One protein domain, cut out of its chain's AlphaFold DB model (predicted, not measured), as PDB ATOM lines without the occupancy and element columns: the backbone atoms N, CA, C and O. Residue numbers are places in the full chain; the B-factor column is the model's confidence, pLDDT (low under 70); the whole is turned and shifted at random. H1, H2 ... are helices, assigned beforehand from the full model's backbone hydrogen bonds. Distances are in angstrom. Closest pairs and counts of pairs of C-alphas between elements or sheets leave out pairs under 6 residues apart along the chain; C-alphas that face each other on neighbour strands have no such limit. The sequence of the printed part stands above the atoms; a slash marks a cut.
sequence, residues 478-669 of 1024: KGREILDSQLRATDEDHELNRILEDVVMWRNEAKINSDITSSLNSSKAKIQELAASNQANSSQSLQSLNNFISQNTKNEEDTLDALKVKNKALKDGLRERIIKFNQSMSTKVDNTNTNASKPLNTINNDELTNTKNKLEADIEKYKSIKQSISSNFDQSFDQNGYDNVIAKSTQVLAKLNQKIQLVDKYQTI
ATOM      1  N   LYS A 478     494.348 213.611 327.589       82.00
ATOM      2  CA  LYS A 478     493.528 214.286 328.585       82.00
ATOM      3  C   LYS A 478     493.330 215.770 328.265       82.00
ATOM      4  O   LYS A 478     492.211 216.263 328.381       82.00
ATOM      5  N   GLY A 479     494.370 216.465 327.797       86.44
ATOM      6  CA  GLY A 479     494.257 217.851 327.329       86.44
ATOM      7  C   GLY A 479     493.367 218.001 326.086       86.44
ATOM      8  O   GLY A 479     492.560 218.925 326.013       86.44
ATOM      9  N   ARG A 480     493.456 217.064 325.136       87.69
ATOM     10  CA  ARG A 480     492.651 217.039 323.907       87.69
ATOM     11  C   ARG A 480     491.184 216.777 324.190       87.69
ATOM     12  O   ARG A 480     490.352 217.458 323.612       87.69
ATOM     13  N   GLU A 481     490.867 215.833 325.073       83.25
ATOM     14  CA  GLU A 481     489.485 215.541 325.480       83.25
ATOM     15  C   GLU A 481     488.782 216.790 326.013       83.25
ATOM     16  O   GLU A 481     487.637 217.068 325.659       83.25
ATOM     17  N   ILE A 482     489.488 217.568 326.834       84.31
ATOM     18  CA  ILE A 482     488.960 218.798 327.423       84.31
ATOM     19  C   ILE A 482     488.718 219.852 326.333       84.31
ATOM     20  O   ILE A 482     487.623 220.408 326.253       84.31
ATOM     21  N   LEU A 483     489.705 220.082 325.462       87.81
ATOM     22  CA  LEU A 483     489.629 221.104 324.413       87.81
ATOM     23  C   LEU A 483     488.646 220.735 323.275       87.81
ATOM     24  O   LEU A 483     487.912 221.599 322.796       87.81
ATOM     25  N   ASP A 484     488.565 219.463 322.865       85.88
ATOM     26  CA  ASP A 484     487.595 218.961 321.869       85.88
ATOM     27  C   ASP A 484     486.155 219.074 322.386       85.88
ATOM     28  O   ASP A 484     485.265 219.552 321.675       85.88
ATOM     29  N   SER A 485     485.925 218.711 323.652       83.44
ATOM     30  CA  SER A 485     484.604 218.850 324.269       83.44
ATOM     31  C   SER A 485     484.137 220.308 324.295       83.44
ATOM     32  O   SER A 485     482.959 220.572 324.054       83.44
ATOM     33  N   GLN A 486     485.037 221.257 324.568       85.62
ATOM     34  CA  GLN A 486     484.726 222.690 324.556       85.62
ATOM     35  C   GLN A 486     484.423 223.192 323.137       85.62
ATOM     36  O   GLN A 486     483.442 223.903 322.928       85.62
ATOM     37  N   LEU A 487     485.203 222.756 322.143       88.50
ATOM     38  CA  LEU A 487     485.025 223.147 320.744       88.50
ATOM     39  C   LEU A 487     483.685 222.673 320.157       88.50
ATOM     40  O   LEU A 487     483.037 223.390 319.390       88.50
ATOM     41  N   ARG A 488     483.250 221.458 320.502       86.44
ATOM     42  CA  ARG A 488     482.006 220.862 319.982       86.44
ATOM     43  C   ARG A 488     480.739 221.457 320.588       86.44
ATOM     44  O   ARG A 488     479.680 221.360 319.973       86.44
ATOM     45  N   ALA A 489     480.835 222.077 321.760       84.31
ATOM     46  CA  ALA A 489     479.678 222.591 322.487       84.31
ATOM     47  C   ALA A 489     479.136 223.931 321.947       84.31
ATOM     48  O   ALA A 489     478.012 224.298 322.286       84.31
ATOM     49  N   THR A 490     479.892 224.656 321.112       85.31
ATOM     50  CA  THR A 490     479.546 226.023 320.682       85.31
ATOM     51  C   THR A 490     479.830 226.276 319.204       85.31
ATOM     52  O   THR A 490     480.806 225.761 318.668       85.31
ATOM     53  N   ASP A 491     479.002 227.090 318.550       87.38
ATOM     54  CA  ASP A 491     479.257 227.641 317.211       87.38
ATOM     55  C   ASP A 491     479.539 229.161 317.268       87.38
ATOM     56  O   ASP A 491     479.603 229.804 316.224       87.38
ATOM     57  N   GLU A 492     479.697 229.748 318.462       84.38
ATOM     58  CA  GLU A 492     479.900 231.191 318.676       84.38
ATOM     59  C   GLU A 492     481.375 231.603 318.549       84.38
ATOM     60  O   GLU A 492     482.255 231.000 319.162       84.38
ATOM     61  N   ASP A 493     481.660 232.677 317.807       81.56
ATOM     62  CA  ASP A 493     483.034 233.023 317.398       81.56
ATOM     63  C   ASP A 493     483.967 233.387 318.574       81.56
ATOM     64  O   ASP A 493     485.170 233.126 318.515       81.56
ATOM     65  N   HIS A 494     483.429 233.956 319.661       80.31
ATOM     66  CA  HIS A 494     484.217 234.381 320.826       80.31
ATOM     67  C   HIS A 494     484.779 233.198 321.636       80.31
ATOM     68  O   HIS A 494     485.962 233.201 321.972       80.31
ATOM     69  N   GLU A 495     483.978 232.160 321.891       82.44
ATOM     70  CA  GLU A 495     484.420 230.962 322.623       82.44
ATOM     71  C   GLU A 495     485.438 230.146 321.825       82.44
ATOM     72  O   GLU A 495     486.398 229.613 322.382       82.44
ATOM     73  N   LEU A 496     485.280 230.101 320.499       86.06
ATOM     74  CA  LEU A 496     486.252 229.433 319.647       86.06
ATOM     75  C   LEU A 496     487.652 230.053 319.827       86.06
ATOM     76  O   LEU A 496     488.645 229.335 319.689       86.06
ATOM     77  N   ASN A 497     487.771 231.374 320.036       85.44
ATOM     78  CA  ASN A 497     489.069 232.068 320.090       85.44
ATOM     79  C   ASN A 497     489.848 231.753 321.371       85.44
ATOM     80  O   ASN A 497     491.056 231.563 321.305       85.44
ATOM     81  N   ARG A 498     489.168 231.607 322.510       84.94
ATOM     82  CA  ARG A 498     489.798 231.245 323.788       84.94
ATOM     83  C   ARG A 498     490.507 229.882 323.738       84.94
ATOM     84  O   ARG A 498     491.604 229.734 324.260       84.94
ATOM     85  N   ILE A 499     489.925 228.908 323.038       86.19
ATOM     86  CA  ILE A 499     490.499 227.560 322.850       86.19
ATOM     87  C   ILE A 499     491.874 227.610 322.154       86.19
ATOM     88  O   ILE A 499     492.725 226.752 322.385       86.19
ATOM     89  N   LEU A 500     492.122 228.622 321.316       84.19
ATOM     90  CA  LEU A 500     493.398 228.797 320.622       84.19
ATOM     91  C   LEU A 500     494.547 229.131 321.586       84.19
ATOM     92  O   LEU A 500     495.668 228.661 321.391       84.19
ATOM     93  N   GLU A 501     494.277 229.917 322.626       85.00
ATOM     94  CA  GLU A 501     495.283 230.350 323.602       85.00
ATOM     95  C   GLU A 501     495.791 229.165 324.442       85.00
ATOM     96  O   GLU A 501     496.999 229.002 324.637       85.00
ATOM     97  N   ASP A 502     494.893 228.262 324.841       84.12
ATOM     98  CA  ASP A 502     495.236 227.065 325.618       84.12
ATOM     99  C   ASP A 502     496.091 226.063 324.821       84.12
ATOM    100  O   ASP A 502     497.001 225.426 325.363       84.12
ATOM    101  N   VAL A 503     495.867 225.961 323.506       85.31
ATOM    102  CA  VAL A 503     496.686 225.137 322.600       85.31
ATOM    103  C   VAL A 503     498.139 225.625 322.554       85.31
ATOM    104  O   VAL A 503     499.068 224.812 322.517       85.31
ATOM    105  N   VAL A 504     498.365 226.941 322.581       86.06
ATOM    106  CA  VAL A 504     499.718 227.525 322.544       86.06
ATOM    107  C   VAL A 504     500.512 227.173 323.801       86.06
ATOM    108  O   VAL A 504     501.690 226.828 323.706       86.06
ATOM    109  N   MET A 505     499.881 227.199 324.974       84.56
ATOM    110  CA  MET A 505     500.570 226.882 326.229       84.56
ATOM    111  C   MET A 505     501.048 225.424 326.286       84.56
ATOM    112  O   MET A 505     502.167 225.157 326.726       84.56
ATOM    113  N   TRP A 506     500.259 224.486 325.758       88.00
ATOM    114  CA  TRP A 506     500.657 223.082 325.637       88.00
ATOM    115  C   TRP A 506     501.887 222.863 324.757       88.00
ATOM    116  O   TRP A 506     502.737 222.033 325.093       88.00
ATOM    117  N   ARG A 507     502.017 223.627 323.664       84.62
ATOM    118  CA  ARG A 507     503.164 223.529 322.746       84.62
ATOM    119  C   ARG A 507     504.488 223.759 323.443       84.62
ATOM    120  O   ARG A 507     505.422 222.982 323.270       84.62
ATOM    121  N   ASN A 508     504.553 224.802 324.253       83.00
ATOM    122  CA  ASN A 508     505.808 225.213 324.866       83.00
ATOM    123  C   ASN A 508     506.322 224.166 325.864       83.00
ATOM    124  O   ASN A 508     507.483 223.762 325.796       83.00
ATOM    125  N   GLU A 509     505.456 223.662 326.741       86.00
ATOM    126  CA  GLU A 509     505.870 222.733 327.801       86.00
ATOM    127  C   GLU A 509     506.168 221.323 327.287       86.00
ATOM    128  O   GLU A 509     507.099 220.654 327.753       86.00
ATOM    129  N   ALA A 510     505.423 220.870 326.278       83.62
ATOM    130  CA  ALA A 510     505.708 219.595 325.643       83.62
ATOM    131  C   ALA A 510     506.932 219.642 324.747       83.62
ATOM    132  O   ALA A 510     507.615 218.628 324.654       83.62
ATOM    133  N   LYS A 511     507.234 220.786 324.124       83.44
ATOM    134  CA  LYS A 511     508.471 220.947 323.365       83.44
ATOM    135  C   LYS A 511     509.683 220.750 324.266       83.44
ATOM    136  O   LYS A 511     510.562 219.982 323.916       83.44
ATOM    137  N   ILE A 512     509.682 221.314 325.471       81.38
ATOM    138  CA  ILE A 512     510.774 221.104 326.435       81.38
ATOM    139  C   ILE A 512     510.914 219.617 326.812       81.38
ATOM    140  O   ILE A 512     512.030 219.093 326.837       81.38
ATOM    141  N   ASN A 513     509.805 218.913 327.071       87.75
ATOM    142  CA  ASN A 513     509.850 217.473 327.362       87.75
ATOM    143  C   ASN A 513     510.358 216.672 326.172       87.75
ATOM    144  O   ASN A 513     511.208 215.792 326.312       87.75
ATOM    145  N   SER A 514     509.825 216.998 325.000       81.19
ATOM    146  CA  SER A 514     510.151 216.364 323.741       81.19
ATOM    147  C   SER A 514     511.615 216.576 323.403       81.19
ATOM    148  O   SER A 514     512.280 215.605 323.107       81.19
ATOM    149  N   ASP A 515     512.172 217.778 323.516       78.81
ATOM    150  CA  ASP A 515     513.557 218.059 323.130       78.81
ATOM    151  C   ASP A 515     514.546 217.223 323.960       78.81
ATOM    152  O   ASP A 515     515.481 216.615 323.427       78.81
ATOM    153  N   ILE A 516     514.296 217.102 325.267       76.06
ATOM    154  CA  ILE A 516     515.154 216.330 326.172       76.06
ATOM    155  C   ILE A 516     514.948 214.821 325.967       76.06
ATOM    156  O   ILE A 516     515.917 214.077 325.783       76.06
ATOM    157  N   THR A 517     513.698 214.348 325.958       78.44
ATOM    158  CA  THR A 517     513.396 212.923 325.742       78.44
ATOM    159  C   THR A 517     513.741 212.461 324.340       78.44
ATOM    160  O   THR A 517     514.159 211.324 324.191       78.44
ATOM    161  N   SER A 518     513.623 213.308 323.322       75.62
ATOM    162  CA  SER A 518     513.978 213.022 321.931       75.62
ATOM    163  C   SER A 518     515.477 212.993 321.747       75.62
ATOM    164  O   SER A 518     515.960 212.119 321.045       75.62
ATOM    165  N   SER A 519     516.249 213.853 322.410       73.12
ATOM    166  CA  SER A 519     517.716 213.757 322.363       73.12
ATOM    167  C   SER A 519     518.209 212.439 322.978       73.12
ATOM    168  O   SER A 519     519.071 211.748 322.422       73.12
ATOM    169  N   LEU A 520     517.588 212.027 324.086       75.69
ATOM    170  CA  LEU A 520     517.868 210.762 324.764       75.69
ATOM    171  C   LEU A 520     517.322 209.544 324.004       75.69
ATOM    172  O   LEU A 520     518.022 208.541 323.879       75.69
ATOM    173  N   ASN A 521     516.110 209.625 323.450       74.00
ATOM    174  CA  ASN A 521     515.498 208.582 322.628       74.00
ATOM    175  C   ASN A 521     516.153 208.483 321.253       74.00
ATOM    176  O   ASN A 521     516.206 207.388 320.730       74.00
ATOM    177  N   SER A 522     516.680 209.562 320.677       72.62
ATOM    178  CA  SER A 522     517.455 209.550 319.427       72.62
ATOM    179  C   SER A 522     518.755 208.801 319.650       72.62
ATOM    180  O   SER A 522     519.070 207.860 318.927       72.62
ATOM    181  N   SER A 523     519.445 209.125 320.741       69.19
ATOM    182  CA  SER A 523     520.615 208.372 321.179       69.19
ATOM    183  C   SER A 523     520.261 206.900 321.436       69.19
ATOM    184  O   SER A 523     520.915 206.013 320.904       69.19
ATOM    185  N   LYS A 524     519.166 206.617 322.154       74.88
ATOM    186  CA  LYS A 524     518.662 205.258 322.424       74.88
ATOM    187  C   LYS A 524     518.210 204.506 321.169       74.88
ATOM    188  O   LYS A 524     518.438 203.311 321.086       74.88
ATOM    189  N   ALA A 525     517.564 205.164 320.216       69.81
ATOM    190  CA  ALA A 525     517.042 204.568 318.991       69.81
ATOM    191  C   ALA A 525     518.191 204.213 318.066       69.81
ATOM    192  O   ALA A 525     518.279 203.081 317.614       69.81
ATOM    193  N   LYS A 526     519.142 205.130 317.900       70.44
ATOM    194  CA  LYS A 526     520.405 204.858 317.225       70.44
ATOM    195  C   LYS A 526     521.097 203.640 317.850       70.44
ATOM    196  O   LYS A 526     521.479 202.711 317.140       70.44
ATOM    197  N   ILE A 527     521.155 203.583 319.183       71.19
ATOM    198  CA  ILE A 527     521.665 202.432 319.947       71.19
ATOM    199  C   ILE A 527     520.851 201.151 319.671       71.19
ATOM    200  O   ILE A 527     521.412 200.080 319.441       71.19
ATOM    201  N   GLN A 528     519.525 201.241 319.649       71.44
ATOM    202  CA  GLN A 528     518.603 200.125 319.440       71.44
ATOM    203  C   GLN A 528     518.652 199.565 318.015       71.44
ATOM    204  O   GLN A 528     518.630 198.350 317.835       71.44
ATOM    205  N   GLU A 529     518.764 200.431 317.010       66.56
ATOM    206  CA  GLU A 529     518.888 200.059 315.601       66.56
ATOM    207  C   GLU A 529     520.107 199.186 315.365       66.56
ATOM    208  O   GLU A 529     520.057 198.199 314.630       66.56
ATOM    209  N   LEU A 530     521.194 199.527 316.036       67.69
ATOM    210  CA  LEU A 530     522.394 198.739 315.959       67.69
ATOM    211  C   LEU A 530     522.299 197.438 316.764       67.69
ATOM    212  O   LEU A 530     522.781 196.400 316.318       67.69
ATOM    213  N   ALA A 531     521.675 197.483 317.943       61.03
ATOM    214  CA  ALA A 531     521.531 196.358 318.864       61.03
ATOM    215  C   ALA A 531     520.585 195.251 318.359       61.03
ATOM    216  O   ALA A 531     520.746 194.095 318.750       61.03
ATOM    217  N   ALA A 532     519.629 195.570 317.481       55.75
ATOM    218  CA  ALA A 532     518.614 194.643 316.962       55.75
ATOM    219  C   ALA A 532     519.168 193.466 316.132       55.75
ATOM    220  O   ALA A 532     518.427 192.592 315.693       55.75
ATOM    221  N   SER A 533     520.473 193.424 315.904       54.59
ATOM    222  CA  SER A 533     521.147 192.391 315.123       54.59
ATOM    223  C   SER A 533     521.992 191.417 315.936       54.59
ATOM    224  O   SER A 533     522.716 190.629 315.334       54.59
ATOM    225  N   ASN A 534     521.988 191.499 317.269       51.03
ATOM    226  CA  ASN A 534     522.743 190.553 318.082       51.03
ATOM    227  C   ASN A 534     522.018 190.224 319.393       51.03
ATOM    228  O   ASN A 534     521.586 191.121 320.118       51.03
ATOM    229  N   GLN A 535     521.865 188.929 319.674       60.62
ATOM    230  CA  GLN A 535     521.123 188.420 320.824       60.62
ATOM    231  C   GLN A 535     521.891 188.617 322.150       60.62
ATOM    232  O   GLN A 535     523.110 188.481 322.225       60.62
ATOM    233  N   ALA A 536     521.113 188.906 323.199       51.84
ATOM    234  CA  ALA A 536     521.398 188.872 324.641       51.84
ATOM    235  C   ALA A 536     522.163 190.034 325.321       51.84
ATOM    236  O   ALA A 536     521.687 190.501 326.356       51.84
ATOM    237  N   ASN A 537     523.285 190.551 324.803       52.66
ATOM    238  CA  ASN A 537     524.116 191.493 325.598       52.66
ATOM    239  C   ASN A 537     523.819 192.990 325.361       52.66
ATOM    240  O   ASN A 537     523.928 193.806 326.278       52.66
ATOM    241  N   SER A 538     523.335 193.360 324.175       56.41
ATOM    242  CA  SER A 538     522.925 194.734 323.838       56.41
ATOM    243  C   SER A 538     521.628 195.169 324.550       56.41
ATOM    244  O   SER A 538     521.365 196.360 324.728       56.41
ATOM    245  N   SER A 539     520.790 194.205 324.951       61.38
ATOM    246  CA  SER A 539     519.419 194.434 325.423       61.38
ATOM    247  C   SER A 539     519.331 194.952 326.857       61.38
ATOM    248  O   SER A 539     518.461 195.770 327.137       61.38
ATOM    249  N   GLN A 540     520.230 194.556 327.761       62.69
ATOM    250  CA  GLN A 540     520.199 195.033 329.154       62.69
ATOM    251  C   GLN A 540     520.572 196.520 329.276       62.69
ATOM    252  O   GLN A 540     519.925 197.276 330.006       62.69
ATOM    253  N   SER A 541     521.583 196.963 328.526       63.09
ATOM    254  CA  SER A 541     522.033 198.363 328.482       63.09
ATOM    255  C   SER A 541     520.948 199.276 327.914       63.09
ATOM    256  O   SER A 541     520.657 200.340 328.468       63.09
ATOM    257  N   LEU A 542     520.283 198.800 326.861       69.06
ATOM    258  CA  LEU A 542     519.148 199.465 326.245       69.06
ATOM    259  C   LEU A 542     517.923 199.507 327.171       69.06
ATOM    260  O   LEU A 542     517.308 200.558 327.308       69.06
ATOM    261  N   GLN A 543     517.578 198.400 327.834       71.88
ATOM    262  CA  GLN A 543     516.407 198.313 328.714       71.88
ATOM    263  C   GLN A 543     516.524 199.256 329.908       71.88
ATOM    264  O   GLN A 543     515.563 199.919 330.296       71.88
ATOM    265  N   SER A 544     517.724 199.368 330.462       72.38
ATOM    266  CA  SER A 544     517.969 200.298 331.543       72.38
ATOM    267  C   SER A 544     517.800 201.751 331.036       72.38
ATOM    268  O   SER A 544     517.111 202.531 331.695       72.38
ATOM    269  N   LEU A 545     518.365 202.124 329.870       76.12
ATOM    270  CA  LEU A 545     518.223 203.483 329.300       76.12
ATOM    271  C   LEU A 545     516.760 203.785 328.955       76.12
ATOM    272  O   LEU A 545     516.287 204.900 329.154       76.12
ATOM    273  N   ASN A 546     516.034 202.763 328.510       75.81
ATOM    274  CA  ASN A 546     514.616 202.820 328.209       75.81
ATOM    275  C   ASN A 546     513.774 203.188 329.438       75.81
ATOM    276  O   ASN A 546     513.048 204.173 329.383       75.81
ATOM    277  N   ASN A 547     513.912 202.464 330.552       79.06
ATOM    278  CA  ASN A 547     513.077 202.688 331.740       79.06
ATOM    279  C   ASN A 547     513.197 204.120 332.291       79.06
ATOM    280  O   ASN A 547     512.198 204.721 332.676       79.06
ATOM    281  N   PHE A 548     514.410 204.678 332.283       80.50
ATOM    282  CA  PHE A 548     514.680 206.036 332.760       80.50
ATOM    283  C   PHE A 548     514.009 207.111 331.893       80.50
ATOM    284  O   PHE A 548     513.385 208.038 332.418       80.50
ATOM    285  N   ILE A 549     514.091 206.959 330.567       78.75
ATOM    286  CA  ILE A 549     513.427 207.865 329.626       78.75
ATOM    287  C   ILE A 549     511.906 207.726 329.758       78.75
ATOM    288  O   ILE A 549     511.207 208.730 329.874       78.75
ATOM    289  N   SER A 550     511.382 206.498 329.809       78.75
ATOM    290  CA  SER A 550     509.940 206.231 329.863       78.75
ATOM    291  C   SER A 550     509.244 206.849 331.077       78.75
ATOM    292  O   SER A 550     508.152 207.387 330.925       78.75
ATOM    293  N   GLN A 551     509.854 206.824 332.264       81.75
ATOM    294  CA  GLN A 551     509.227 207.369 333.480       81.75
ATOM    295  C   GLN A 551     509.036 208.893 333.443       81.75
ATOM    296  O   GLN A 551     508.096 209.414 334.040       81.75
ATOM    297  N   ASN A 552     509.904 209.603 332.724       82.69
ATOM    298  CA  ASN A 552     509.944 211.068 332.708       82.69
ATOM    299  C   ASN A 552     509.559 211.653 331.342       82.69
ATOM    300  O   ASN A 552     509.666 212.854 331.105       82.69
ATOM    301  N   THR A 553     509.069 210.811 330.436       85.69
ATOM    302  CA  THR A 553     508.448 211.264 329.194       85.69
ATOM    303  C   THR A 553     507.008 211.697 329.468       85.69
ATOM    304  O   THR A 553     506.295 211.085 330.274       85.69
ATOM    305  N   LYS A 554     506.585 212.778 328.805       85.94
ATOM    306  CA  LYS A 554     505.191 213.221 328.725       85.94
ATOM    307  C   LYS A 554     504.295 212.013 328.479       85.94
ATOM    308  O   LYS A 554     504.536 211.254 327.544       85.94
ATOM    309  N   ASN A 555     503.287 211.827 329.321       84.06
ATOM    310  CA  ASN A 555     502.300 210.769 329.159       84.06
ATOM    311  C   ASN A 555     500.931 211.375 328.828       84.06
ATOM    312  O   ASN A 555     500.683 212.559 329.027       84.06
ATOM    313  N   GLU A 556     500.043 210.537 328.310       83.00
ATOM    314  CA  GLU A 556     498.739 210.952 327.789       83.00
ATOM    315  C   GLU A 556     497.731 211.379 328.871       83.00
ATOM    316  O   GLU A 556     496.745 212.052 328.559       83.00
ATOM    317  N   GLU A 557     497.994 211.033 330.132       84.19
ATOM    318  CA  GLU A 557     497.175 211.433 331.281       84.19
ATOM    319  C   GLU A 557     497.637 212.742 331.913       84.19
ATOM    320  O   GLU A 557     496.917 213.301 332.741       84.19
ATOM    321  N   ASP A 558     498.822 213.235 331.542       85.38
ATOM    322  CA  ASP A 558     499.352 214.462 332.108       85.38
ATOM    323  C   ASP A 558     498.380 215.600 331.791       85.38
ATOM    324  O   ASP A 558     497.934 215.780 330.655       85.38
ATOM    325  N   THR A 559     498.058 216.391 332.806       87.50
ATOM    326  CA  THR A 559     497.560 217.746 332.592       87.50
ATOM    327  C   THR A 559     498.739 218.639 332.211       87.50
ATOM    328  O   THR A 559     499.902 218.264 332.387       87.50
ATOM    329  N   LEU A 560     498.456 219.844 331.709       84.50
ATOM    330  CA  LEU A 560     499.502 220.812 331.371       84.50
ATOM    331  C   LEU A 560     500.476 221.033 332.547       84.50
ATOM    332  O   LEU A 560     501.679 221.190 332.345       84.50
ATOM    333  N   ASP A 561     499.973 220.967 333.781       81.62
ATOM    334  CA  ASP A 561     500.766 221.123 335.000       81.62
ATOM    335  C   ASP A 561     501.643 219.904 335.337       81.62
ATOM    336  O   ASP A 561     502.764 220.072 335.819       81.62
ATOM    337  N   ALA A 562     501.194 218.678 335.049       84.12
ATOM    338  CA  ALA A 562     501.968 217.461 335.322       84.12
ATOM    339  C   ALA A 562     503.210 217.334 334.418       84.12
ATOM    340  O   ALA A 562     504.274 216.880 334.848       84.12
ATOM    341  N   LEU A 563     503.108 217.801 333.173       84.00
ATOM    342  CA  LEU A 563     504.189 217.773 332.190       84.00
ATOM    343  C   LEU A 563     505.405 218.619 332.601       84.00
ATOM    344  O   LEU A 563     506.552 218.200 332.423       84.00
ATOM    345  N   LYS A 564     505.164 219.772 333.234       84.50
ATOM    346  CA  LYS A 564     506.219 220.664 333.743       84.50
ATOM    347  C   LYS A 564     507.162 219.960 334.724       84.50
ATOM    348  O   LYS A 564     508.365 220.212 334.722       84.50
ATOM    349  N   VAL A 565     506.638 219.042 335.539       84.88
ATOM    350  CA  VAL A 565     507.402 218.333 336.580       84.88
ATOM    351  C   VAL A 565     508.408 217.343 335.979       84.88
ATOM    352  O   VAL A 565     509.555 217.270 336.421       84.88
ATOM    353  N   LYS A 566     508.016 216.612 334.935       85.44
ATOM    354  CA  LYS A 566     508.834 215.559 334.308       85.44
ATOM    355  C   LYS A 566     510.084 216.071 333.594       85.44
ATOM    356  O   LYS A 566     511.123 215.413 333.613       85.44
ATOM    357  N   ASN A 567     510.012 217.266 333.012       84.44
ATOM    358  CA  ASN A 567     511.116 217.889 332.267       84.44
ATOM    359  C   ASN A 567     512.404 218.025 333.086       84.44
ATOM    360  O   ASN A 567     513.504 217.962 332.537       84.44
ATOM    361  N   LYS A 568     512.278 218.192 334.404       80.88
ATOM    362  CA  LYS A 568     513.407 218.390 335.312       80.88
ATOM    363  C   LYS A 568     514.239 217.119 335.528       80.88
ATOM    364  O   LYS A 568     515.457 217.206 335.582       80.88
ATOM    365  N   ALA A 569     513.609 215.947 335.608       81.06
ATOM    366  CA  ALA A 569     514.266 214.697 336.009       81.06
ATOM    367  C   ALA A 569     515.171 214.067 334.927       81.06
ATOM    368  O   ALA A 569     516.105 213.336 335.241       81.06
ATOM    369  N   LEU A 570     514.925 214.348 333.645       79.12
ATOM    370  CA  LEU A 570     515.666 213.742 332.529       79.12
ATOM    371  C   LEU A 570     517.111 214.240 332.380       79.12
ATOM    372  O   LEU A 570     517.925 213.549 331.770       79.12
ATOM    373  N   LYS A 571     517.435 215.429 332.898       72.44
ATOM    374  CA  LYS A 571     518.744 216.061 332.676       72.44
ATOM    375  C   LYS A 571     519.891 215.403 333.460       72.44
ATOM    376  O   LYS A 571     521.021 215.439 332.987       72.44
ATOM    377  N   ASP A 572     519.614 214.719 334.571       74.31
ATOM    378  CA  ASP A 572     520.654 214.352 335.546       74.31
ATOM    379  C   ASP A 572     521.217 212.893 335.431       74.31
ATOM    380  O   ASP A 572     522.097 212.539 336.207       74.31
ATOM    381  N   GLY A 573     520.791 212.021 334.482       72.25
ATOM    382  CA  GLY A 573     521.013 210.540 334.553       72.25
ATOM    383  C   GLY A 573     521.626 209.731 333.365       72.25
ATOM    384  O   GLY A 573     521.412 208.518 333.304       72.25
ATOM    385  N   LEU A 574     522.358 210.318 332.397       74.81
ATOM    386  CA  LEU A 574     522.733 209.672 331.102       74.81
ATOM    387  C   LEU A 574     524.067 208.871 331.042       74.81
ATOM    388  O   LEU A 574     524.138 207.835 330.372       74.81
ATOM    389  N   ARG A 575     525.138 209.330 331.702       79.12
ATOM    390  CA  ARG A 575     526.542 208.911 331.453       79.12
ATOM    391  C   ARG A 575     526.821 207.405 331.542       79.12
ATOM    392  O   ARG A 575     527.492 206.839 330.683       79.12
ATOM    393  N   GLU A 576     526.304 206.742 332.570       75.44
ATOM    394  CA  GLU A 576     526.636 205.345 332.899       75.44
ATOM    395  C   GLU A 576     526.138 204.321 331.862       75.44
ATOM    396  O   GLU A 576     526.548 203.160 331.859       75.44
ATOM    397  N   ARG A 577     525.247 204.733 330.956       78.12
ATOM    398  CA  ARG A 577     524.499 203.831 330.072       78.12
ATOM    399  C   ARG A 577     525.198 203.563 328.735       78.12
ATOM    400  O   ARG A 577     524.953 202.522 328.132       78.12
ATOM    401  N   ILE A 578     526.087 204.456 328.289       78.81
ATOM    402  CA  ILE A 578     526.736 204.379 326.965       78.81
ATOM    403  C   ILE A 578     527.896 203.373 326.918       78.81
ATOM    404  O   ILE A 578     528.045 202.666 325.925       78.81
ATOM    405  N   ILE A 579     528.658 203.225 328.004       78.75
ATOM    406  CA  ILE A 579     529.831 202.329 328.073       78.75
ATOM    407  C   ILE A 579     529.481 200.883 327.673       78.75
ATOM    408  O   ILE A 579     530.210 200.227 326.932       78.75
ATOM    409  N   LYS A 580     528.328 200.377 328.118       76.31
ATOM    410  CA  LYS A 580     527.927 198.981 327.887       76.31
ATOM    411  C   LYS A 580     527.438 198.689 326.461       76.31
ATOM    412  O   LYS A 580     527.285 197.529 326.095       76.31
ATOM    413  N   PHE A 581     527.151 199.708 325.656       78.38
ATOM    414  CA  PHE A 581     526.637 199.521 324.300       78.38
ATOM    415  C   PHE A 581     527.739 199.149 323.296       78.38
ATOM    416  O   PHE A 581     527.556 198.243 322.481       78.38
ATOM    417  N   ASN A 582     528.908 199.781 323.410       82.00
ATOM    418  CA  ASN A 582     529.990 199.650 322.430       82.00
ATOM    419  C   ASN A 582     530.510 198.209 322.267       82.00
ATOM    420  O   ASN A 582     530.908 197.793 321.180       82.00
ATOM    421  N   GLN A 583     530.458 197.407 323.329       78.75
ATOM    422  CA  GLN A 583     530.955 196.028 323.324       78.75
ATOM    423  C   GLN A 583     530.123 195.071 322.444       78.75
ATOM    424  O   GLN A 583     530.657 194.077 321.962       78.75
ATOM    425  N   SER A 584     528.841 195.353 322.178       73.69
ATOM    426  CA  SER A 584     527.943 194.396 321.502       73.69
ATOM    427  C   SER A 584     527.991 194.430 319.967       73.69
ATOM    428  O   SER A 584     527.684 193.427 319.316       73.69
ATOM    429  N   MET A 585     528.380 195.559 319.365       80.31
ATOM    430  CA  MET A 585     528.400 195.714 317.903       80.31
ATOM    431  C   MET A 585     529.543 194.933 317.237       80.31
ATOM    432  O   MET A 585     529.386 194.429 316.127       80.31
ATOM    433  N   SER A 586     530.680 194.781 317.920       79.50
ATOM    434  CA  SER A 586     531.866 194.115 317.360       79.50
ATOM    435  C   SER A 586     531.588 192.677 316.889       79.50
ATOM    436  O   SER A 586     532.021 192.283 315.810       79.50
ATOM    437  N   THR A 587     530.788 191.919 317.642       77.31
ATOM    438  CA  THR A 587     530.439 190.518 317.345       77.31
ATOM    439  C   THR A 587     529.512 190.352 316.130       77.31
ATOM    440  O   THR A 587     529.529 189.312 315.480       77.31
ATOM    441  N   LYS A 588     528.704 191.359 315.776       76.00
ATOM    442  CA  LYS A 588     527.729 191.277 314.668       76.00
ATOM    443  C   LYS A 588     528.404 191.166 313.299       76.00
ATOM    444  O   LYS A 588     527.929 190.459 312.416       76.00
ATOM    445  N   VAL A 589     529.496 191.896 313.125       80.69
ATOM    446  CA  VAL A 589     530.186 192.069 311.843       80.69
ATOM    447  C   VAL A 589     530.716 190.740 311.297       80.69
ATOM    448  O   VAL A 589     530.688 190.519 310.088       80.69
ATOM    449  N   ASP A 590     531.121 189.830 312.184       75.94
ATOM    450  CA  ASP A 590     531.667 188.519 311.818       75.94
ATOM    451  C   ASP A 590     530.651 187.607 311.108       75.94
ATOM    452  O   ASP A 590     531.021 186.852 310.211       75.94
ATOM    453  N   ASN A 591     529.359 187.711 311.431       72.56
ATOM    454  CA  ASN A 591     528.328 186.806 310.905       72.56
ATOM    455  C   ASN A 591     527.872 187.135 309.469       72.56
ATOM    456  O   ASN A 591     527.353 186.266 308.770       72.56
ATOM    457  N   THR A 592     528.057 188.371 308.994       76.00
ATOM    458  CA  THR A 592     527.527 188.831 307.694       76.00
ATOM    459  C   THR A 592     528.292 188.281 306.476       76.00
ATOM    460  O   THR A 592     527.754 188.212 305.372       76.00
ATOM    461  N   ASN A 593     529.537 187.839 306.656       77.31
ATOM    462  CA  ASN A 593     530.440 187.436 305.570       77.31
ATOM    463  C   ASN A 593     530.020 186.137 304.833       77.31
ATOM    464  O   ASN A 593     530.433 185.909 303.700       77.31
ATOM    465  N   THR A 594     529.161 185.303 305.426       70.56
ATOM    466  CA  THR A 594     528.785 183.968 304.909       70.56
ATOM    467  C   THR A 594     527.775 184.000 303.744       70.56
ATOM    468  O   THR A 594     527.648 183.031 302.999       70.56
ATOM    469  N   ASN A 595     527.052 185.110 303.536       65.62
ATOM    470  CA  ASN A 595     525.986 185.205 302.521       65.62
ATOM    471  C   ASN A 595     526.481 185.424 301.078       65.62
ATOM    472  O   ASN A 595     525.731 185.166 300.139       65.62
ATOM    473  N   ALA A 596     527.727 185.852 300.871       64.38
ATOM    474  CA  ALA A 596     528.265 186.206 299.553       64.38
ATOM    475  C   ALA A 596     528.583 185.005 298.621       64.38
ATOM    476  O   ALA A 596     529.158 185.207 297.554       64.38
ATOM    477  N   SER A 597     528.215 183.765 298.982       67.69
ATOM    478  CA  SER A 597     528.734 182.530 298.352       67.69
ATOM    479  C   SER A 597     527.676 181.536 297.802       67.69
ATOM    480  O   SER A 597     527.984 180.360 297.643       67.69
ATOM    481  N   LYS A 598     526.432 181.958 297.502       73.94
ATOM    482  CA  LYS A 598     525.315 181.080 297.025       73.94
ATOM    483  C   LYS A 598     525.122 181.062 295.459       73.94
ATOM    484  O   LYS A 598     525.717 181.909 294.787       73.94
ATOM    485  N   PRO A 599     524.342 180.133 294.831       76.50
ATOM    486  CA  PRO A 599     524.015 180.096 293.368       76.50
ATOM    487  C   PRO A 599     522.956 181.117 292.865       76.50
ATOM    488  O   PRO A 599     522.024 181.416 293.608       76.50
ATOM    489  N   LEU A 600     523.017 181.605 291.605       77.62
ATOM    490  CA  LEU A 600     522.172 182.731 291.118       77.62
ATOM    491  C   LEU A 600     520.665 182.458 291.136       77.62
ATOM    492  O   LEU A 600     519.902 183.292 291.607       77.62
ATOM    493  N   ASN A 601     520.230 181.293 290.655       67.25
ATOM    494  CA  ASN A 601     518.806 180.934 290.610       67.25
ATOM    495  C   ASN A 601     518.186 180.706 292.003       67.25
ATOM    496  O   ASN A 601     516.987 180.465 292.108       67.25
ATOM    497  N   THR A 602     519.009 180.708 293.055       70.94
ATOM    498  CA  THR A 602     518.597 180.508 294.453       70.94
ATOM    499  C   THR A 602     518.832 181.735 295.323       70.94
ATOM    500  O   THR A 602     518.386 181.772 296.467       70.94
ATOM    501  N   ILE A 603     519.555 182.728 294.799       70.38
ATOM    502  CA  ILE A 603     519.783 183.986 295.488       70.38
ATOM    503  C   ILE A 603     518.702 184.950 295.053       70.38
ATOM    504  O   ILE A 603     518.550 185.271 293.877       70.38
ATOM    505  N   ASN A 604     518.009 185.480 296.043       70.94
ATOM    506  CA  ASN A 604     517.240 186.680 295.839       70.94
ATOM    507  C   ASN A 604     518.210 187.871 295.742       70.94
ATOM    508  O   ASN A 604     518.965 188.137 296.685       70.94
ATOM    509  N   ASN A 605     518.202 188.568 294.600       74.75
ATOM    510  CA  ASN A 605     519.058 189.736 294.401       74.75
ATOM    511  C   ASN A 605     518.827 190.790 295.488       74.75
ATOM    512  O   ASN A 605     519.769 191.397 296.002       74.75
ATOM    513  N   ASP A 606     517.570 190.928 295.905       71.81
ATOM    514  CA  ASP A 606     517.176 191.843 296.959       71.81
ATOM    515  C   ASP A 606     517.762 191.405 298.296       71.81
ATOM    516  O   ASP A 606     518.265 192.240 299.027       71.81
ATOM    517  N   GLU A 607     517.787 190.115 298.639       74.06
ATOM    518  CA  GLU A 607     518.361 189.653 299.916       74.06
ATOM    519  C   GLU A 607     519.864 189.918 300.018       74.06
ATOM    520  O   GLU A 607     520.372 190.283 301.087       74.06
ATOM    521  N   LEU A 608     520.584 189.756 298.911       78.44
ATOM    522  CA  LEU A 608     522.024 189.977 298.875       78.44
ATOM    523  C   LEU A 608     522.359 191.471 298.902       78.44
ATOM    524  O   LEU A 608     523.195 191.909 299.698       78.44
ATOM    525  N   THR A 609     521.630 192.253 298.105       78.88
ATOM    526  CA  THR A 609     521.664 193.718 298.117       78.88
ATOM    527  C   THR A 609     521.282 194.262 299.490       78.88
ATOM    528  O   THR A 609     521.965 195.129 300.026       78.88
ATOM    529  N   ASN A 610     520.270 193.689 300.137       78.31
ATOM    530  CA  ASN A 610     519.835 194.060 301.477       78.31
ATOM    531  C   ASN A 610     520.883 193.711 302.526       78.31
ATOM    532  O   ASN A 610     521.130 194.518 303.410       78.31
ATOM    533  N   THR A 611     521.533 192.550 302.441       79.25
ATOM    534  CA  THR A 611     522.607 192.176 303.375       79.25
ATOM    535  C   THR A 611     523.781 193.149 303.277       79.25
ATOM    536  O   THR A 611     524.283 193.623 304.297       79.25
ATOM    537  N   LYS A 612     524.177 193.485 302.045       84.44
ATOM    538  CA  LYS A 612     525.211 194.478 301.755       84.44
ATOM    539  C   LYS A 612     524.831 195.839 302.332       84.44
ATOM    540  O   LYS A 612     525.544 196.373 303.179       84.44
ATOM    541  N   ASN A 613     523.691 196.365 301.896       80.88
ATOM    542  CA  ASN A 613     523.202 197.679 302.291       80.88
ATOM    543  C   ASN A 613     522.976 197.750 303.804       80.88
ATOM    544  O   ASN A 613     523.207 198.791 304.404       80.88
ATOM    545  N   LYS A 614     522.568 196.650 304.444       80.19
ATOM    546  CA  LYS A 614     522.383 196.573 305.895       80.19
ATOM    547  C   LYS A 614     523.707 196.703 306.630       80.19
ATOM    548  O   LYS A 614     523.775 197.499 307.554       80.19
ATOM    549  N   LEU A 615     524.756 196.000 306.205       82.31
ATOM    550  CA  LEU A 615     526.079 196.157 306.813       82.31
ATOM    551  C   LEU A 615     526.637 197.569 306.601       82.31
ATOM    552  O   LEU A 615     527.156 198.160 307.541       82.31
ATOM    553  N   GLU A 616     526.492 198.122 305.396       82.38
ATOM    554  CA  GLU A 616     526.882 199.503 305.079       82.38
ATOM    555  C   GLU A 616     526.149 200.510 305.972       82.38
ATOM    556  O   GLU A 616     526.763 201.362 306.615       82.38
ATOM    557  N   ALA A 617     524.832 200.345 306.099       78.62
ATOM    558  CA  ALA A 617     523.997 201.167 306.956       78.62
ATOM    559  C   ALA A 617     524.348 200.995 308.437       78.62
ATOM    560  O   ALA A 617     524.370 201.976 309.167       78.62
ATOM    561  N   ASP A 618     524.635 199.781 308.900       79.75
ATOM    562  CA  ASP A 618     524.976 199.513 310.296       79.75
ATOM    563  C   ASP A 618     526.279 200.221 310.713       79.75
ATOM    564  O   ASP A 618     526.374 200.725 311.833       79.75
ATOM    565  N   ILE A 619     527.259 200.322 309.808       81.62
ATOM    566  CA  ILE A 619     528.502 201.080 310.023       81.62
ATOM    567  C   ILE A 619     528.214 202.570 310.186       81.62
ATOM    568  O   ILE A 619     528.671 203.195 311.147       81.62
ATOM    569  N   GLU A 620     527.464 203.143 309.246       81.44
ATOM    570  CA  GLU A 620     527.143 204.573 309.250       81.44
ATOM    571  C   GLU A 620     526.234 204.943 310.423       81.44
ATOM    572  O   GLU A 620     526.433 205.969 311.080       81.44
ATOM    573  N   LYS A 621     525.304 204.056 310.784       79.56
ATOM    574  CA  LYS A 621     524.501 204.183 311.999       79.56
ATOM    575  C   LYS A 621     525.393 204.237 313.217       79.56
ATOM    576  O   LYS A 621     525.248 205.181 313.987       79.56
ATOM    577  N   TYR A 622     526.340 203.307 313.364       81.31
ATOM    578  CA  TYR A 622     527.232 203.271 314.521       81.31
ATOM    579  C   TYR A 622     528.048 204.562 314.688       81.31
ATOM    580  O   TYR A 622     528.127 205.102 315.793       81.31
ATOM    581  N   LYS A 623     528.566 205.118 313.582       82.50
ATOM    582  CA  LYS A 623     529.220 206.441 313.561       82.50
ATOM    583  C   LYS A 623     528.272 207.562 313.993       82.50
ATOM    584  O   LYS A 623     528.637 208.408 314.808       82.50
ATOM    585  N   SER A 624     527.041 207.551 313.483       78.31
ATOM    586  CA  SER A 624     526.028 208.560 313.803       78.31
ATOM    587  C   SER A 624     525.626 208.561 315.280       78.31
ATOM    588  O   SER A 624     525.349 209.625 315.833       78.31
ATOM    589  N   ILE A 625     525.594 207.399 315.942       78.88
ATOM    590  CA  ILE A 625     525.258 207.306 317.376       78.88
ATOM    591  C   ILE A 625     526.266 208.085 318.213       78.88
ATOM    592  O   ILE A 625     525.870 208.908 319.039       78.88
ATOM    593  N   LYS A 626     527.560 207.866 317.946       81.31
ATOM    594  CA  LYS A 626     528.666 208.560 318.609       81.31
ATOM    595  C   LYS A 626     528.502 210.076 318.492       81.31
ATOM    596  O   LYS A 626     528.518 210.777 319.499       81.31
ATOM    597  N   GLN A 627     528.266 210.564 317.274       78.75
ATOM    598  CA  GLN A 627     528.084 211.992 317.005       78.75
ATOM    599  C   GLN A 627     526.838 212.570 317.699       78.75
ATOM    600  O   GLN A 627     526.871 213.686 318.208       78.75
ATOM    601  N   SER A 628     525.744 211.807 317.749       73.31
ATOM    602  CA  SER A 628     524.459 212.249 318.309       73.31
ATOM    603  C   SER A 628     524.485 212.497 319.810       73.31
ATOM    604  O   SER A 628     523.754 213.348 320.313       73.31
ATOM    605  N   ILE A 629     525.255 211.693 320.537       73.12
ATOM    606  CA  ILE A 629     525.358 211.839 321.985       73.12
ATOM    607  C   ILE A 629     526.276 213.034 322.288       73.12
ATOM    608  O   ILE A 629     525.921 213.863 323.123       73.12
ATOM    609  N   SER A 630     527.365 213.200 321.518       72.81
ATOM    610  CA  SER A 630     528.283 214.352 321.595       72.81
ATOM    611  C   SER A 630     527.624 215.709 321.409       72.81
ATOM    612  O   SER A 630     528.062 216.661 322.040       72.81
ATOM    613  N   SER A 631     526.602 215.829 320.564       69.50
ATOM    614  CA  SER A 631     525.996 217.132 320.266       69.50
ATOM    615  C   SER A 631     525.018 217.639 321.330       69.50
ATOM    616  O   SER A 631     524.696 218.820 321.328       69.50
ATOM    617  N   ASN A 632     524.494 216.758 322.189       66.19
ATOM    618  CA  ASN A 632     523.378 217.077 323.092       66.19
ATOM    619  C   ASN A 632     523.762 217.044 324.576       66.19
ATOM    620  O   ASN A 632     523.046 217.579 325.418       66.19
ATOM    621  N   PHE A 633     524.868 216.376 324.895       66.56
ATOM    622  CA  PHE A 633     525.326 216.140 326.252       66.56
ATOM    623  C   PHE A 633     526.854 216.210 326.244       66.56
ATOM    624  O   PHE A 633     527.493 215.172 326.131       66.56
ATOM    625  N   ASP A 634     527.404 217.430 326.306       64.50
ATOM    626  CA  ASP A 634     528.820 217.801 326.093       64.50
ATOM    627  C   ASP A 634     529.875 216.716 326.455       64.50
ATOM    628  O   ASP A 634     530.065 215.740 325.732       64.50
ATOM    629  N   GLN A 635     530.636 216.861 327.548       64.06
ATOM    630  CA  GLN A 635     531.680 215.892 327.948       64.06
ATOM    631  C   GLN A 635     531.145 214.751 328.831       64.06
ATOM    632  O   GLN A 635     531.890 214.094 329.561       64.06
ATOM    633  N   SER A 636     529.839 214.493 328.804       64.88
ATOM    634  CA  SER A 636     529.176 213.642 329.791       64.88
ATOM    635  C   SER A 636     529.042 212.146 329.399       64.88
ATOM    636  O   SER A 636     528.249 211.462 330.042       64.88
ATOM    637  N   PHE A 637     529.825 211.580 328.440       73.25
ATOM    638  CA  PHE A 637     529.803 210.132 328.034       73.25
ATOM    639  C   PHE A 637     531.118 209.536 327.389       73.25
ATOM    640  O   PHE A 637     532.098 210.260 327.251       73.25
ATOM    641  N   ASP A 638     531.165 208.225 327.017       78.25
ATOM    642  CA  ASP A 638     532.352 207.420 326.551       78.25
ATOM    643  C   ASP A 638     532.544 207.281 325.008       78.25
ATOM    644  O   ASP A 638     531.727 206.654 324.330       78.25
ATOM    645  N   GLN A 639     533.646 207.803 324.442       78.88
ATOM    646  CA  GLN A 639     533.852 207.955 322.982       78.88
ATOM    647  C   GLN A 639     534.835 206.968 322.309       78.88
ATOM    648  O   GLN A 639     534.658 206.670 321.125       78.88
ATOM    649  N   ASN A 640     535.850 206.447 323.011       82.62
ATOM    650  CA  ASN A 640     536.929 205.641 322.402       82.62
ATOM    651  C   ASN A 640     536.463 204.244 321.948       82.62
ATOM    652  O   ASN A 640     536.987 203.688 320.985       82.62
ATOM    653  N   GLY A 641     535.450 203.671 322.607       82.88
ATOM    654  CA  GLY A 641     534.911 202.352 322.255       82.88
ATOM    655  C   GLY A 641     534.215 202.279 320.886       82.88
ATOM    656  O   GLY A 641     534.076 201.190 320.331       82.88
ATOM    657  N   TYR A 642     533.797 203.410 320.312       84.38
ATOM    658  CA  TYR A 642     533.105 203.439 319.020       84.38
ATOM    659  C   TYR A 642     534.037 203.223 317.814       84.38
ATOM    660  O   TYR A 642     533.647 202.573 316.847       84.38
ATOM    661  N   ASP A 643     535.270 203.731 317.839       86.06
ATOM    662  CA  ASP A 643     536.083 203.801 316.613       86.06
ATOM    663  C   ASP A 643     536.584 202.426 316.135       86.06
ATOM    664  O   ASP A 643     536.607 202.145 314.936       86.06
ATOM    665  N   ASN A 644     536.894 201.515 317.062       84.88
ATOM    666  CA  ASN A 644     537.474 200.206 316.740       84.88
ATOM    667  C   ASN A 644     536.544 199.270 315.937       84.88
ATOM    668  O   ASN A 644     537.019 198.416 315.191       84.88
ATOM    669  N   VAL A 645     535.220 199.395 316.058       85.19
ATOM    670  CA  VAL A 645     534.255 198.466 315.426       85.19
ATOM    671  C   VAL A 645     533.962 198.815 313.959       85.19
ATOM    672  O   VAL A 645     533.591 197.952 313.161       85.19
ATOM    673  N   ILE A 646     534.170 200.071 313.570       86.06
ATOM    674  CA  ILE A 646     533.888 200.570 312.218       86.06
ATOM    675  C   ILE A 646     534.807 199.914 311.178       86.06
ATOM    676  O   ILE A 646     534.325 199.435 310.152       86.06
ATOM    677  N   ALA A 647     536.112 199.840 311.454       84.62
ATOM    678  CA  ALA A 647     537.122 199.392 310.489       84.62
ATOM    679  C   ALA A 647     536.888 197.961 309.964       84.62
ATOM    680  O   ALA A 647     537.087 197.677 308.784       84.62
ATOM    681  N   LYS A 648     536.420 197.059 310.829       85.50
ATOM    682  CA  LYS A 648     536.201 195.643 310.508       85.50
ATOM    683  C   LYS A 648     535.082 195.418 309.482       85.50
ATOM    684  O   LYS A 648     535.133 194.488 308.685       85.50
ATOM    685  N   SER A 649     534.074 196.279 309.478       83.44
ATOM    686  CA  SER A 649     532.843 196.079 308.708       83.44
ATOM    687  C   SER A 649     532.981 196.427 307.221       83.44
ATOM    688  O   SER A 649     532.280 195.868 306.380       83.44
ATOM    689  N   THR A 650     533.917 197.309 306.864       84.88
ATOM    690  CA  THR A 650     534.106 197.782 305.484       84.88
ATOM    691  C   THR A 650     534.619 196.692 304.532       84.88
ATOM    692  O   THR A 650     534.264 196.692 303.356       84.88
ATOM    693  N   GLN A 651     535.404 195.720 305.007       83.31
ATOM    694  CA  GLN A 651     535.990 194.674 304.151       83.31
ATOM    695  C   GLN A 651     534.955 193.682 303.584       83.31
ATOM    696  O   GLN A 651     535.095 193.215 302.455       83.31
ATOM    697  N   VAL A 652     533.899 193.369 304.338       84.50
ATOM    698  CA  VAL A 652     532.858 192.399 303.938       84.50
ATOM    699  C   VAL A 652     531.924 192.969 302.857       84.50
ATOM    700  O   VAL A 652     531.411 192.231 302.016       84.50
ATOM    701  N   LEU A 653     531.760 194.291 302.813       84.38
ATOM    702  CA  LEU A 653     530.876 194.992 301.882       84.38
ATOM    703  C   LEU A 653     531.262 194.809 300.402       84.38
ATOM    704  O   LEU A 653     530.395 194.662 299.539       84.38
ATOM    705  N   ALA A 654     532.564 194.790 300.098       82.06
ATOM    706  CA  ALA A 654     533.069 194.746 298.724       82.06
ATOM    707  C   ALA A 654     532.687 193.454 297.976       82.06
ATOM    708  O   ALA A 654     532.362 193.502 296.791       82.06
ATOM    709  N   LYS A 655     532.664 192.307 298.667       82.06
ATOM    710  CA  LYS A 655     532.362 190.995 298.065       82.06
ATOM    711  C   LYS A 655     530.903 190.844 297.626       82.06
ATOM    712  O   LYS A 655     530.628 190.155 296.651       82.06
ATOM    713  N   LEU A 656     529.963 191.497 298.311       82.62
ATOM    714  CA  LEU A 656     528.534 191.382 298.002       82.62
ATOM    715  C   LEU A 656     528.142 192.109 296.701       82.62
ATOM    716  O   LEU A 656     527.224 191.672 296.016       82.62
ATOM    717  N   ASN A 657     528.859 193.174 296.321       83.06
ATOM    718  CA  ASN A 657     528.551 193.979 295.131       83.06
ATOM    719  C   ASN A 657     528.645 193.211 293.803       83.06
ATOM    720  O   ASN A 657     527.786 193.366 292.942       83.06
ATOM    721  N   GLN A 658     529.680 192.392 293.619       82.50
ATOM    722  CA  GLN A 658     529.916 191.698 292.344       82.50
ATOM    723  C   GLN A 658     528.831 190.661 292.031       82.50
ATOM    724  O   GLN A 658     528.461 190.455 290.879       82.50
ATOM    725  N   LYS A 659     528.290 190.020 293.065       85.00
ATOM    726  CA  LYS A 659     527.329 188.927 292.920       85.00
ATOM    727  C   LYS A 659     525.931 189.402 292.493       85.00
ATOM    728  O   LYS A 659     525.229 188.653 291.825       85.00
ATOM    729  N   ILE A 660     525.563 190.643 292.823       84.62
ATOM    730  CA  ILE A 660     524.269 191.271 292.489       84.62
ATOM    731  C   ILE A 660     524.092 191.418 290.968       84.62
ATOM    732  O   ILE A 660     523.074 191.015 290.412       84.62
ATOM    733  N   GLN A 661     525.125 191.901 290.269       84.12
ATOM    734  CA  GLN A 661     525.066 192.185 288.826       84.12
ATOM    735  C   GLN A 661     524.734 190.953 287.967       84.12
ATOM    736  O   GLN A 661     524.078 191.067 286.934       84.12
ATOM    737  N   LEU A 662     525.174 189.766 288.388       86.19
ATOM    738  CA  LEU A 662     524.912 188.515 287.674       86.19
ATOM    739  C   LEU A 662     523.449 188.054 287.810       86.19
ATOM    740  O   LEU A 662     522.910 187.451 286.881       86.19
ATOM    741  N   VAL A 663     522.787 188.353 288.935       85.38
ATOM    742  CA  VAL A 663     521.386 187.960 289.168       85.38
ATOM    743  C   VAL A 663     520.425 188.781 288.295       85.38
ATOM    744  O   VAL A 663     519.504 188.211 287.708       85.38
ATOM    745  N   ASP A 664     520.666 190.086 288.131       85.31
ATOM    746  CA  ASP A 664     519.806 190.978 287.330       85.31
ATOM    747  C   ASP A 664     519.707 190.563 285.853       85.31
ATOM    748  O   ASP A 664     518.630 190.576 285.240       85.31
ATOM    749  N   LYS A 665     520.833 190.147 285.263       87.62
ATOM    750  CA  LYS A 665     520.877 189.717 283.860       87.62
ATOM    751  C   LYS A 665     520.019 188.473 283.622       87.62
ATOM    752  O   LYS A 665     519.256 188.431 282.657       87.62
ATOM    753  N   TYR A 666     520.102 187.487 284.514       88.19
ATOM    754  CA  TYR A 666     519.299 186.263 284.449       88.19
ATOM    755  C   TYR A 666     517.789 186.559 284.488       88.19
ATOM    756  O   TYR A 666     517.036 186.043 283.658       88.19
ATOM    757  N   GLN A 667     517.348 187.439 285.395       85.88
ATOM    758  CA  GLN A 667     515.931 187.803 285.526       85.88
ATOM    759  C   GLN A 667     515.374 188.472 284.262       85.88
ATOM    760  O   GLN A 667     514.242 188.195 283.858       85.88
ATOM    761  N   THR A 668     516.174 189.315 283.605       87.25
ATOM    762  CA  THR A 668     515.766 190.005 282.372       87.25
ATOM    763  C   THR A 668     515.470 189.022 281.238       87.25
ATOM    764  O   THR A 668     514.430 189.125 280.589       87.25
ATOM    765  N   ILE A 669     516.352 188.041 281.028       89.44
ATOM    766  CA  ILE A 669     516.200 187.035 279.966       89.44
ATOM    767  C   ILE A 669     514.949 186.183 280.205       89.44
ATOM    768  O   ILE A 669     514.168 185.952 279.282       89.44
TER     769      ILE A 669
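This is residues 478 to 669 of the 1024 residues of the protein "GA domain-containing protein" of Ureaplasma diversum (UniProt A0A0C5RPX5). Two up-and-down bundles of three helices, each helix running against the one before, meet at an angle in an open V: H2, H3 and H4 make one arm, H5, H6 and H7 the other. H1 folds back on the far end of H2. The printed part has 192 residues with seven named helices, H1 to H7, no named strand, class all helix. It is loose, with a radius of gyration of the C-alphas of 23.8 A and spans of 71, 48 and 26 A.

Find C-alpha 478 at (493.528, 214.286, 328.585); H1 runs from there to 488. H2, residues 493 to 531, 53.2 A, has a kink of 37 degrees near residue 514. Look next for H3 at 538 to 552, H4 at 560 to 572, H5 at 579 to 597 and H6 at 605 to 630. H7, residues 640 to 669, 50.8 A, kinks by 33 degrees near 651 and ends at (516.200, 187.035, 279.966).

H1 and H2 form a hairpin, closest at C-alphas 487 and 496, 6.5 A. H2, the hub, touches H4 with residues 506 to 517 alone, C-alphas 513 and 567 at 5.1 A. Its residues 519 to 530 touch H6, only just about perpendicular at 72 degrees, C-alphas 526 and 625 at 5.4 A. H6 and H7 form a hairpin, C-alphas 612 and 653 at 5.7 A. O i to N i+4 pairs are within hydrogen-bond range throughout H1, in 28 of 35 in H2, 9 of 11 in H3, 0 of 9 in H4, 0 of 15 in H5, 21 of 22 in H6 and 4 of 26 in H7; O i to N i+3 gives 3 of 10, 3 of 16 and 8 of 27 in H4, H5 and H7.

The farthest C-alphas, His 494 and Pro 599, are 72.7 A apart. The printed part has no cut and no long link; pLDDT is under 70 in 26 residues, among them 529 to 542.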